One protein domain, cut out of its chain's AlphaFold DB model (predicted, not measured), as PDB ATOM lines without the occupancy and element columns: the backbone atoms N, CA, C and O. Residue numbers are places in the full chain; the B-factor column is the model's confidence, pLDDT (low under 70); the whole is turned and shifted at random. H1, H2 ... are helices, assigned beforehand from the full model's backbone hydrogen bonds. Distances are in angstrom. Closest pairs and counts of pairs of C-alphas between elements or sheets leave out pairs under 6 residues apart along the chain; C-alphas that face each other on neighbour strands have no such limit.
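Overview. This is residues 832 to 918 of the 1113 residues of the protein "DNA helicase" of Thaumarchaeota archaeon (UniProt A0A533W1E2). Four helices make an up-and-down bundle, each running against the one before it: the hairpin of H1 and H2 lies beside the hairpin of H3 and H4, with H2 next to H3. The ring is closed only weakly between H1 and H4, near one end. The printed part has 87 residues with four named helices, H1 to H4 in order, and no named strand; its class is all helix. It is compact, with a radius of gyration of the C-alphas of 12.3 A and spans of 32 by 27 by 17 A.

Arrangement. Start with H1, residues 832 to 843, which touches H2, residues 849 to 865, closest at the C-alphas of Val 842 and Gly 849, 4.6 A apart; this hairpin has a shallow tilt of 31 degrees. H2 touches H3, residues 880 to 896, at 10 degrees, a shallow tilt, opposite ways; their closest C-alphas, Thr 851 and Ile 893, are 6.4 A apart. H3 and H4, residues 902 to 916, form a hairpin at a shallow tilt of 32 degrees, only just short of steep; their closest C-alphas, Arg 894 and Arg 904, are 4.7 A apart. H4, with residue 903 alone, only just touches H1 at residues 837 to 841, with 3 pairs of C-alphas within 8 A; the closest are Thr 841 and Ile 903, 7.1 A. H1 and H3 are apart. Every O i to N i+4 pair is within hydrogen-bond range in H1, H3 and H4; in H2, 11 of 13.

Along the chain. Find C-alpha 832 at (-18.646, 15.452, -13.081), where H1 begins its 16.1 A. H2 spans 22.6 A, H3 24.1 A, and H4 21.2 A to C-alpha 916 at (-23.400, 23.590, -31.746).

Size, cuts and confidence. Look at Ala 845 and Lys 918 for the farthest C-alphas, 35.0 A apart. The printed part has no cut; the link from H2 to H3 is long, the other two tight. Mean pLDDT of the printed part is 75.9, and residues 843 to 848 and 915 to 918 are among those under 70.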
ATOM      1  N   ALA A 832     -18.766  15.002 -14.468       73.25
ATOM      2  CA  ALA A 832     -18.646  15.452 -13.081       73.25
ATOM      3  C   ALA A 832     -19.305  16.819 -12.865       73.25
ATOM      4  O   ALA A 832     -19.977  17.032 -11.853       73.25
ATOM      5  N   TRP A 833     -19.164  17.735 -13.825       75.56
ATOM      6  CA  TRP A 833     -19.840  19.026 -13.802       75.56
ATOM      7  C   TRP A 833     -21.366  18.858 -13.863       75.56
ATOM      8  O   TRP A 833     -22.079  19.456 -13.057       75.56
ATOM      9  N   ILE A 834     -21.872  17.978 -14.742       80.50
ATOM     10  CA  ILE A 834     -23.309  17.648 -14.812       80.50
ATOM     11  C   ILE A 834     -23.788  17.014 -13.500       80.50
ATOM     12  O   ILE A 834     -24.819  17.418 -12.966       80.50
ATOM     13  N   GLN A 835     -23.034  16.067 -12.939       80.31
ATOM     14  CA  GLN A 835     -23.355  15.451 -11.653       80.31
ATOM     15  C   GLN A 835     -23.459  16.503 -10.535       80.31
ATOM     16  O   GLN A 835     -24.468  16.557  -9.834       80.31
ATOM     17  N   THR A 836     -22.468  17.392 -10.428       74.56
ATOM     18  CA  THR A 836     -22.425  18.469  -9.421       74.56
ATOM     19  C   THR A 836     -23.628  19.414  -9.547       74.56
ATOM     20  O   THR A 836     -24.196  19.852  -8.542       74.56
ATOM     21  N   LEU A 837     -24.054  19.718 -10.779       79.06
ATOM     22  CA  LEU A 837     -25.225  20.553 -11.061       79.06
ATOM     23  C   LEU A 837     -26.525  19.925 -10.530       79.06
ATOM     24  O   LEU A 837     -27.342  20.590  -9.880       79.06
ATOM     25  N   LEU A 838     -26.704  18.628 -10.781       80.06
ATOM     26  CA  LEU A 838     -27.864  17.876 -10.313       80.06
ATOM     27  C   LEU A 838     -27.848  17.735  -8.783       80.06
ATOM     28  O   LEU A 838     -28.858  18.028  -8.146       80.06
ATOM     29  N   GLU A 839     -26.708  17.380  -8.181       78.44
ATOM     30  CA  GLU A 839     -26.542  17.263  -6.721       78.44
ATOM     31  C   GLU A 839     -26.892  18.572  -6.002       78.44
ATOM     32  O   GLU A 839     -27.646  18.570  -5.025       78.44
ATOM     33  N   LYS A 840     -26.438  19.713  -6.532       75.06
ATOM     34  CA  LYS A 840     -26.785  21.042  -6.010       75.06
ATOM     35  C   LYS A 840     -28.284  21.346  -6.123       75.06
ATOM     36  O   LYS A 840     -28.865  21.938  -5.216       75.06
ATOM     37  N   THR A 841     -28.929  20.906  -7.204       74.38
ATOM     38  CA  THR A 841     -30.384  21.061  -7.390       74.38
ATOM     39  C   THR A 841     -31.184  20.233  -6.377       74.38
ATOM     40  O   THR A 841     -32.238  20.682  -5.922       74.38
ATOM     41  N   VAL A 842     -30.675  19.060  -5.982       73.38
ATOM     42  CA  VAL A 842     -31.249  18.237  -4.904       73.38
ATOM     43  C   VAL A 842     -31.029  18.888  -3.534       73.38
ATOM     44  O   VAL A 842     -31.983  19.023  -2.769       73.38
ATOM     45  N   GLY A 843     -29.803  19.335  -3.236       62.28
ATOM     46  CA  GLY A 843     -29.440  19.923  -1.940       62.28
ATOM     47  C   GLY A 843     -30.170  21.230  -1.606       62.28
ATOM     48  O   GLY A 843     -30.552  21.439  -0.457       62.28
ATOM     49  N   ASP A 844     -30.432  22.076  -2.605       63.47
ATOM     50  CA  ASP A 844     -31.101  23.374  -2.421       63.47
ATOM     51  C   ASP A 844     -32.641  23.277  -2.250       63.47
ATOM     52  O   ASP A 844     -33.309  24.309  -2.164       63.47
ATOM     53  N   ALA A 845     -33.230  22.070  -2.255       57.84
ATOM     54  CA  ALA A 845     -34.682  21.822  -2.166       57.84
ATOM     55  C   ALA A 845     -35.543  22.610  -3.190       57.84
ATOM     56  O   ALA A 845     -36.694  22.974  -2.932       57.84
ATOM     57  N   LYS A 846     -34.984  22.884  -4.375       61.25
ATOM     58  CA  LYS A 846     -35.617  23.684  -5.437       61.25
ATOM     59  C   LYS A 846     -36.663  22.894  -6.231       61.25
ATOM     60  O   LYS A 846     -36.634  21.665  -6.317       61.25
ATOM     61  N   ALA A 847     -37.561  23.623  -6.899       60.09
ATOM     62  CA  ALA A 847     -38.478  23.051  -7.883       60.09
ATOM     63  C   ALA A 847     -37.686  22.340  -9.000       60.09
ATOM     64  O   ALA A 847     -36.960  22.990  -9.752       60.09
ATOM     65  N   GLY A 848     -37.826  21.012  -9.082       65.12
ATOM     66  CA  GLY A 848     -37.035  20.138  -9.961       65.12
ATOM     67  C   GLY A 848     -36.207  19.069  -9.230       65.12
ATOM     68  O   GLY A 848     -35.720  18.153  -9.886       65.12
ATOM     69  N   GLY A 849     -36.094  19.120  -7.894       72.88
ATOM     70  CA  GLY A 849     -35.279  18.179  -7.106       72.88
ATOM     71  C   GLY A 849     -35.547  16.690  -7.386       72.88
ATOM     72  O   GLY A 849     -34.608  15.934  -7.604       72.88
ATOM     73  N   THR A 850     -36.812  16.261  -7.485       75.12
ATOM     74  CA  THR A 850     -37.157  14.859  -7.811       75.12
ATOM     75  C   THR A 850     -36.666  14.438  -9.202       75.12
ATOM     76  O   THR A 850     -36.194  13.318  -9.377       75.12
ATOM     77  N   THR A 851     -36.724  15.342 -10.185       78.31
ATOM     78  CA  THR A 851     -36.194  15.109 -11.539       78.31
ATOM     79  C   THR A 851     -34.668  14.995 -11.514       78.31
ATOM     80  O   THR A 851     -34.114  14.134 -12.191       78.31
ATOM     81  N   ALA A 852     -33.994  15.806 -10.690       79.62
ATOM     82  CA  ALA A 852     -32.546  15.749 -10.507       79.62
ATOM     83  C   ALA A 852     -32.076  14.444  -9.833       79.62
ATOM     84  O   ALA A 852     -31.070  13.884 -10.261       79.62
ATOM     85  N   ILE A 853     -32.822  13.909  -8.853       82.94
ATOM     86  CA  ILE A 853     -32.538  12.592  -8.241       82.94
ATOM     87  C   ILE A 853     -32.598  11.479  -9.297       82.94
ATOM     88  O   ILE A 853     -31.646  10.715  -9.437       82.94
ATOM     89  N   ILE A 854     -33.679  11.423 -10.084       83.00
ATOM     90  CA  ILE A 854     -33.845  10.416 -11.148       83.00
ATOM     91  C   ILE A 854     -32.744  10.561 -12.212       83.00
ATOM     92  O   ILE A 854     -32.242   9.566 -12.732       83.00
ATOM     93  N   ALA A 855     -32.340  11.793 -12.530       84.62
ATOM     94  CA  ALA A 855     -31.258  12.044 -13.473       84.62
ATOM     95  C   ALA A 855     -29.880  11.615 -12.942       84.62
ATOM     96  O   ALA A 855     -29.091  11.072 -13.711       84.62
ATOM     97  N   LEU A 856     -29.597  11.806 -11.649       86.19
ATOM     98  CA  LEU A 856     -28.371  11.322 -10.999       86.19
ATOM     99  C   LEU A 856     -28.290   9.798 -10.991       86.19
ATOM    100  O   LEU A 856     -27.235   9.238 -11.285       86.19
ATOM    101  N   GLU A 857     -29.405   9.130 -10.693       85.69
ATOM    102  CA  GLU A 857     -29.485   7.670 -10.713       85.69
ATOM    103  C   GLU A 857     -29.181   7.131 -12.118       85.69
ATOM    104  O   GLU A 857     -28.285   6.298 -12.264       85.69
ATOM    105  N   LYS A 858     -29.810   7.699 -13.160       86.50
ATOM    106  CA  LYS A 858     -29.527   7.365 -14.569       86.50
ATOM    107  C   LYS A 858     -28.097   7.696 -14.997       86.50
ATOM    108  O   LYS A 858     -27.487   6.924 -15.730       86.50
ATOM    109  N   LEU A 859     -27.534   8.823 -14.557       87.75
ATOM    110  CA  LEU A 859     -26.142   9.180 -14.852       87.75
ATOM    111  C   LEU A 859     -25.182   8.123 -14.273       87.75
ATOM    112  O   LEU A 859     -24.273   7.652 -14.958       87.75
ATOM    113  N   SER A 860     -25.437   7.679 -13.041       85.56
ATOM    114  CA  SER A 860     -24.649   6.647 -12.362       85.56
ATOM    115  C   SER A 860     -24.816   5.249 -12.979       85.56
ATOM    116  O   SER A 860     -23.821   4.550 -13.213       85.56
ATOM    117  N   SER A 861     -26.047   4.833 -13.297       83.50
ATOM    118  CA  SER A 861     -26.311   3.524 -13.908       83.50
ATOM    119  C   SER A 861     -25.803   3.452 -15.345       83.50
ATOM    120  O   SER A 861     -25.067   2.530 -15.695       83.50
ATOM    121  N   ASP A 862     -26.140   4.433 -16.179       84.00
ATOM    122  CA  ASP A 862     -26.031   4.295 -17.631       84.00
ATOM    123  C   ASP A 862     -24.676   4.773 -18.165       84.00
ATOM    124  O   ASP A 862     -24.223   4.278 -19.200       84.00
ATOM    125  N   PHE A 863     -24.010   5.708 -17.479       86.50
ATOM    126  CA  PHE A 863     -22.715   6.247 -17.906       86.50
ATOM    127  C   PHE A 863     -21.574   5.631 -17.107       86.50
ATOM    128  O   PHE A 863     -20.666   5.048 -17.701       86.50
ATOM    129  N   TYR A 864     -21.627   5.708 -15.776       85.38
ATOM    130  CA  TYR A 864     -20.523   5.227 -14.944       85.38
ATOM    131  C   TYR A 864     -20.497   3.702 -14.827       85.38
ATOM    132  O   TYR A 864     -19.436   3.095 -14.972       85.38
ATOM    133  N   THR A 865     -21.655   3.066 -14.623       80.38
ATOM    134  CA  THR A 865     -21.723   1.611 -14.410       80.38
ATOM    135  C   THR A 865     -21.792   0.839 -15.730       80.38
ATOM    136  O   THR A 865     -20.931   0.004 -15.991       80.38
ATOM    137  N   ALA A 866     -22.773   1.123 -16.595       79.75
ATOM    138  CA  ALA A 866     -22.998   0.356 -17.825       79.75
ATOM    139  C   ALA A 866     -21.988   0.668 -18.945       79.75
ATOM    140  O   ALA A 866     -21.555  -0.242 -19.650       79.75
ATOM    141  N   ARG A 867     -21.595   1.941 -19.109       81.81
ATOM    142  CA  ARG A 867     -20.619   2.380 -20.128       81.81
ATOM    143  C   ARG A 867     -19.187   2.534 -19.590       81.81
ATOM    144  O   ARG A 867     -18.279   2.822 -20.364       81.81
ATOM    145  N   GLY A 868     -18.963   2.332 -18.287       76.00
ATOM    146  CA  GLY A 868     -17.635   2.393 -17.653       76.00
ATOM    147  C   GLY A 868     -16.972   3.780 -17.660       76.00
ATOM    148  O   GLY A 868     -15.771   3.895 -17.393       76.00
ATOM    149  N   LEU A 869     -17.725   4.831 -17.992       80.94
ATOM    150  CA  LEU A 869     -17.216   6.195 -18.103       80.94
ATOM    151  C   LEU A 869     -16.851   6.737 -16.720       80.94
ATOM    152  O   LEU A 869     -17.369   6.292 -15.699       80.94
ATOM    153  N   GLN A 870     -15.931   7.694 -16.668       74.88
ATOM    154  CA  GLN A 870     -15.534   8.324 -15.410       74.88
ATOM    155  C   GLN A 870     -16.206   9.698 -15.302       74.88
ATOM    156  O   GLN A 870     -16.466  10.312 -16.337       74.88
ATOM    157  N   PRO A 871     -16.437  10.243 -14.095       70.88
ATOM    158  CA  PRO A 871     -16.966  11.601 -13.954       70.88
ATOM    159  C   PRO A 871     -16.130  12.644 -14.725       70.88
ATOM    160  O   PRO A 871     -16.676  13.479 -15.433       70.88
ATOM    161  N   ALA A 872     -14.799  12.521 -14.716       61.62
ATOM    162  CA  ALA A 872     -13.894  13.395 -15.475       61.62
ATOM    163  C   ALA A 872     -13.872  13.154 -17.010       61.62
ATOM    164  O   ALA A 872     -13.000  13.674 -17.708       61.62
ATOM    165  N   THR A 873     -14.767  12.324 -17.560       72.44
ATOM    166  CA  THR A 873     -14.913  12.147 -19.013       72.44
ATOM    167  C   THR A 873     -15.611  13.370 -19.612       72.44
ATOM    168  O   THR A 873     -16.747  13.686 -19.260       72.44
ATOM    169  N   ARG A 874     -14.936  14.046 -20.548       71.12
ATOM    170  CA  ARG A 874     -15.446  15.238 -21.241       71.12
ATOM    171  C   ARG A 874     -16.601  14.895 -22.177       71.12
ATOM    172  O   ARG A 874     -16.575  13.851 -22.828       71.12
ATOM    173  N   LEU A 875     -17.554  15.814 -22.336       74.88
ATOM    174  CA  LEU A 875     -18.667  15.651 -23.280       74.88
ATOM    175  C   LEU A 875     -18.183  15.528 -24.732       74.88
ATOM    176  O   LEU A 875     -18.750  14.752 -25.500       74.88
ATOM    177  N   SER A 876     -17.089  16.213 -25.084       67.75
ATOM    178  CA  SER A 876     -16.418  16.088 -26.385       67.75
ATOM    179  C   SER A 876     -16.001  14.650 -26.697       67.75
ATOM    180  O   SER A 876     -16.111  14.212 -27.845       67.75
ATOM    181  N   ASP A 877     -15.585  13.910 -25.667       69.69
ATOM    182  CA  ASP A 877     -14.913  12.612 -25.756       69.69
ATOM    183  C   ASP A 877     -15.902  11.434 -25.658       69.69
ATOM    184  O   ASP A 877     -15.509  10.277 -25.802       69.69
ATOM    185  N   LEU A 878     -17.192  11.722 -25.443       76.06
ATOM    186  CA  LEU A 878     -18.272  10.740 -25.520       76.06
ATOM    187  C   LEU A 878     -18.472  10.257 -26.966       76.06
ATOM    188  O   LEU A 878     -18.442  11.053 -27.916       76.06
ATOM    189  N   ASP A 879     -18.733   8.959 -27.121       78.69
ATOM    190  CA  ASP A 879     -19.128   8.364 -28.398       78.69
ATOM    191  C   ASP A 879     -20.564   8.757 -28.808       78.69
ATOM    192  O   ASP A 879     -21.313   9.387 -28.055       78.69
ATOM    193  N   ASP A 880     -20.951   8.417 -30.040       76.50
ATOM    194  CA  ASP A 880     -22.252   8.803 -30.598       76.50
ATOM    195  C   ASP A 880     -23.451   8.130 -29.897       76.50
ATOM    196  O   ASP A 880     -24.579   8.605 -30.055       76.50
ATOM    197  N   ASP A 881     -23.248   7.050 -29.132       78.19
ATOM    198  CA  ASP A 881     -24.304   6.418 -28.332       78.19
ATOM    199  C   ASP A 881     -24.463   7.120 -26.978       78.19
ATOM    200  O   ASP A 881     -25.556   7.574 -26.636       78.19
ATOM    201  N   ALA A 882     -23.361   7.324 -26.254       79.12
ATOM    202  CA  ALA A 882     -23.337   8.067 -25.001       79.12
ATOM    203  C   ALA A 882     -23.808   9.519 -25.191       79.12
ATOM    204  O   ALA A 882     -24.560  10.030 -24.360       79.12
ATOM    205  N   LYS A 883     -23.467  10.177 -26.311       81.56
ATOM    206  CA  LYS A 883     -24.005  11.509 -26.653       81.56
ATOM    207  C   LYS A 883     -25.516  11.493 -26.867       81.56
ATOM    208  O   LYS A 883     -26.195  12.394 -26.377       81.56
ATOM    209  N   LYS A 884     -26.069  10.481 -27.547       82.12
ATOM    210  CA  LYS A 884     -27.530  10.333 -27.700       82.12
ATOM    211  C   LYS A 884     -28.211  10.086 -26.357       82.12
ATOM    212  O   LYS A 884     -29.199  10.753 -26.066       82.12
ATOM    213  N   ALA A 885     -27.663   9.191 -25.536       83.81
ATOM    214  CA  ALA A 885     -28.170   8.916 -24.195       83.81
ATOM    215  C   ALA A 885     -28.166  10.181 -23.319       83.81
ATOM    216  O   ALA A 885     -29.156  10.466 -22.648       83.81
ATOM    217  N   LEU A 886     -27.098  10.987 -23.376       87.25
ATOM    218  CA  LEU A 886     -26.987  12.212 -22.580       87.25
ATOM    219  C   LEU A 886     -27.942  13.298 -23.081       87.25
ATOM    220  O   LEU A 886     -28.593  13.962 -22.281       87.25
ATOM    221  N   THR A 887     -28.075  13.437 -24.402       86.56
ATOM    222  CA  THR A 887     -29.050  14.347 -25.021       86.56
ATOM    223  C   THR A 887     -30.474  13.971 -24.602       86.56
ATOM    224  O   THR A 887     -31.247  14.843 -24.218       86.56
ATOM    225  N   ALA A 888     -30.815  12.678 -24.598       85.44
ATOM    226  CA  ALA A 888     -32.120  12.195 -24.148       85.44
ATOM    227  C   ALA A 888     -32.363  12.452 -22.649       85.44
ATOM    228  O   ALA A 888     -33.463  12.853 -22.274       85.44
ATOM    229  N   LEU A 889     -31.341  12.279 -21.802       88.12
ATOM    230  CA  LEU A 889     -31.411  12.581 -20.368       88.12
ATOM    231  C   LEU A 889     -31.652  14.080 -20.112       88.12
ATOM    232  O   LEU A 889     -32.510  14.444 -19.309       88.12
ATOM    233  N   LEU A 890     -30.931  14.954 -20.819       86.31
ATOM    234  CA  LEU A 890     -31.077  16.408 -20.710       86.31
ATOM    235  C   LEU A 890     -32.421  16.907 -21.270       86.31
ATOM    236  O   LEU A 890     -33.039  17.784 -20.668       86.31
ATOM    237  N   GLU A 891     -32.923  16.321 -22.363       84.56
ATOM    238  CA  GLU A 891     -34.277  16.596 -22.870       84.56
ATOM    239  C   GLU A 891     -35.365  16.125 -21.895       84.56
ATOM    240  O   GLU A 891     -36.344  16.834 -21.666       84.56
ATOM    241  N   GLU A 892     -35.193  14.968 -21.247       82.88
ATOM    242  CA  GLU A 892     -36.118  14.498 -20.212       82.88
ATOM    243  C   GLU A 892     -36.164  15.465 -19.017       82.88
ATOM    244  O   GLU A 892     -37.255  15.803 -18.548       82.88
ATOM    245  N   ILE A 893     -35.006  15.964 -18.566       83.69
ATOM    246  CA  ILE A 893     -34.910  17.004 -17.530       83.69
ATOM    247  C   ILE A 893     -35.633  18.274 -17.985       83.69
ATOM    248  O   ILE A 893     -36.474  18.789 -17.247       83.69
ATOM    249  N   ARG A 894     -35.345  18.765 -19.195       82.81
ATOM    250  CA  ARG A 894     -35.939  19.982 -19.764       82.81
ATOM    251  C   ARG A 894     -37.463  19.891 -19.860       82.81
ATOM    252  O   ARG A 894     -38.151  20.810 -19.422       82.81
ATOM    253  N   VAL A 895     -37.999  18.794 -20.397       82.56
ATOM    254  CA  VAL A 895     -39.447  18.604 -20.596       82.56
ATOM    255  C   VAL A 895     -40.187  18.393 -19.273       82.56
ATOM    256  O   VAL A 895     -41.274  18.942 -19.100       82.56
ATOM    257  N   LYS A 896     -39.623  17.625 -18.329       80.81
ATOM    258  CA  LYS A 896     -40.281  17.331 -17.041       80.81
ATOM    259  C   LYS A 896     -40.128  18.439 -15.995       80.81
ATOM    260  O   LYS A 896     -40.836  18.416 -14.990       80.81
ATOM    261  N   SER A 897     -39.219  19.390 -16.200       76.75
ATOM    262  CA  SER A 897     -38.988  20.496 -15.267       76.75
ATOM    263  C   SER A 897     -39.779  21.744 -15.662       76.75
ATOM    264  O   SER A 897     -39.927  22.079 -16.838       76.75
ATOM    265  N   HIS A 898     -40.298  22.450 -14.656       72.19
ATOM    266  CA  HIS A 898     -41.126  23.643 -14.839       72.19
ATOM    267  C   HIS A 898     -40.350  24.774 -15.543       72.19
ATOM    268  O   HIS A 898     -39.161  24.957 -15.282       72.19
ATOM    269  N   GLU A 899     -41.018  25.587 -16.367       61.06
ATOM    270  CA  GLU A 899     -40.395  26.639 -17.204       61.06
ATOM    271  C   GLU A 899     -39.543  27.658 -16.425       61.06
ATOM    272  O   GLU A 899     -38.611  28.242 -16.963       61.06
ATOM    273  N   LYS A 900     -39.843  27.858 -15.136       59.81
ATOM    274  CA  LYS A 900     -39.109  28.767 -14.231       59.81
ATOM    275  C   LYS A 900     -38.034  28.081 -13.369       59.81
ATOM    276  O   LYS A 900     -37.567  28.678 -12.403       59.81
ATOM    277  N   SER A 901     -37.688  26.823 -13.644       72.12
ATOM    278  CA  SER A 901     -36.661  26.086 -12.892       72.12
ATOM    279  C   SER A 901     -35.262  26.308 -13.481       72.12
ATOM    280  O   SER A 901     -35.078  26.230 -14.693       72.12
ATOM    281  N   GLY A 902     -34.266  26.568 -12.624       67.38
ATOM    282  CA  GLY A 902     -32.881  26.812 -13.063       67.38
ATOM    283  C   GLY A 902     -32.293  25.634 -13.843       67.38
ATOM    284  O   GLY A 902     -31.779  25.828 -14.939       67.38
ATOM    285  N   ILE A 903     -32.519  24.412 -13.347       77.88
ATOM    286  CA  ILE A 903     -32.073  23.161 -13.975       77.88
ATOM    287  C   ILE A 903     -32.572  22.988 -15.419       77.88
ATOM    288  O   ILE A 903     -31.866  22.417 -16.245       77.88
ATOM    289  N   ARG A 904     -33.764  23.500 -15.761       78.38
ATOM    290  CA  ARG A 904     -34.259  23.470 -17.143       78.38
ATOM    291  C   ARG A 904     -33.453  24.400 -18.044       78.38
ATOM    292  O   ARG A 904     -33.093  24.007 -19.147       78.38
ATOM    293  N   LEU A 905     -33.205  25.616 -17.573       75.12
ATOM    294  CA  LEU A 905     -32.514  26.666 -18.321       75.12
ATOM    295  C   LEU A 905     -31.036  26.290 -18.536       75.12
ATOM    296  O   LEU A 905     -30.485  26.486 -19.615       75.12
ATOM    297  N   GLU A 906     -30.431  25.645 -17.537       75.50
ATOM    298  CA  GLU A 906     -29.099  25.041 -17.622       75.50
ATOM    299  C   GLU A 906     -29.087  23.829 -18.578       75.50
ATOM    300  O   GLU A 906     -28.207  23.735 -19.430       75.50
ATOM    301  N   ALA A 907     -30.088  22.939 -18.526       78.75
ATOM    302  CA  ALA A 907     -30.211  21.826 -19.475       78.75
ATOM    303  C   ALA A 907     -30.407  22.299 -20.930       78.75
ATOM    304  O   ALA A 907     -29.814  21.717 -21.838       78.75
ATOM    305  N   GLU A 908     -31.184  23.365 -21.161       79.69
ATOM    306  CA  GLU A 908     -31.349  24.005 -22.475       79.69
ATOM    307  C   GLU A 908     -30.003  24.525 -23.017       79.69
ATOM    308  O   GLU A 908     -29.651  24.209 -24.153       79.69
ATOM    309  N   GLN A 909     -29.192  25.200 -22.192       74.94
ATOM    310  CA  GLN A 909     -27.852  25.673 -22.580       74.94
ATOM    311  C   GLN A 909     -26.861  24.532 -22.876       74.94
ATOM    312  O   GLN A 909     -26.060  24.625 -23.809       74.94
ATOM    313  N   ILE A 910     -26.902  23.434 -22.111       76.81
ATOM    314  CA  ILE A 910     -26.033  22.267 -22.352       76.81
ATOM    315  C   ILE A 910     -26.446  21.549 -23.646       76.81
ATOM    316  O   ILE A 910     -25.580  21.169 -24.434       76.81
ATOM    317  N   LEU A 911     -27.753  21.400 -23.898       79.38
ATOM    318  CA  LEU A 911     -28.280  20.854 -25.153       79.38
ATOM    319  C   LEU A 911     -27.857  21.708 -26.355       79.38
ATOM    320  O   LEU A 911     -27.358  21.165 -27.340       79.38
ATOM    321  N   GLU A 912     -27.990  23.032 -26.261       74.19
ATOM    322  CA  GLU A 912     -27.559  23.969 -27.303       74.19
ATOM    323  C   GLU A 912     -26.048  23.862 -27.578       74.19
ATOM    324  O   GLU A 912     -25.632  23.824 -28.739       74.19
ATOM    325  N   LYS A 913     -25.220  23.701 -26.535       69.38
ATOM    326  CA  LYS A 913     -23.773  23.476 -26.681       69.38
ATOM    327  C   LYS A 913     -23.437  22.131 -27.345       69.38
ATOM    328  O   LYS A 913     -22.627  22.091 -28.267       69.38
ATOM    329  N   ILE A 914     -24.101  21.039 -26.955       70.25
ATOM    330  CA  ILE A 914     -23.930  19.715 -27.590       70.25
ATOM    331  C   ILE A 914     -24.365  19.746 -29.069       70.25
ATOM    332  O   ILE A 914     -23.780  19.055 -29.907       70.25
ATOM    333  N   MET A 915     -25.376  20.549 -29.417       62.12
ATOM    334  CA  MET A 915     -25.823  20.709 -30.805       62.12
ATOM    335  C   MET A 915     -24.921  21.638 -31.632       62.12
ATOM    336  O   MET A 915     -24.724  21.364 -32.815       62.12
ATOM    337  N   THR A 916     -24.332  22.683 -31.043       56.97
ATOM    338  CA  THR A 916     -23.400  23.590 -31.746       56.97
ATOM    339  C   THR A 916     -22.005  22.985 -31.948       56.97
ATOM    340  O   THR A 916     -21.408  23.215 -32.999       56.97
ATOM    341  N   GLU A 917     -21.532  22.084 -31.073       52.84
ATOM    342  CA  GLU A 917     -20.283  21.318 -31.282       52.84
ATOM    343  C   GLU A 917     -20.277  20.469 -32.578       52.84
ATOM    344  O   GLU A 917     -19.211  20.095 -33.075       52.84
ATOM    345  N   LYS A 918     -21.439  20.198 -33.198       43.94
ATOM    346  CA  LYS A 918     -21.505  19.578 -34.539       43.94
ATOM    347  C   LYS A 918     -21.014  20.487 -35.674       43.94
ATOM    348  O   LYS A 918     -20.686  19.958 -36.736       43.94
TER     349      LYS A 918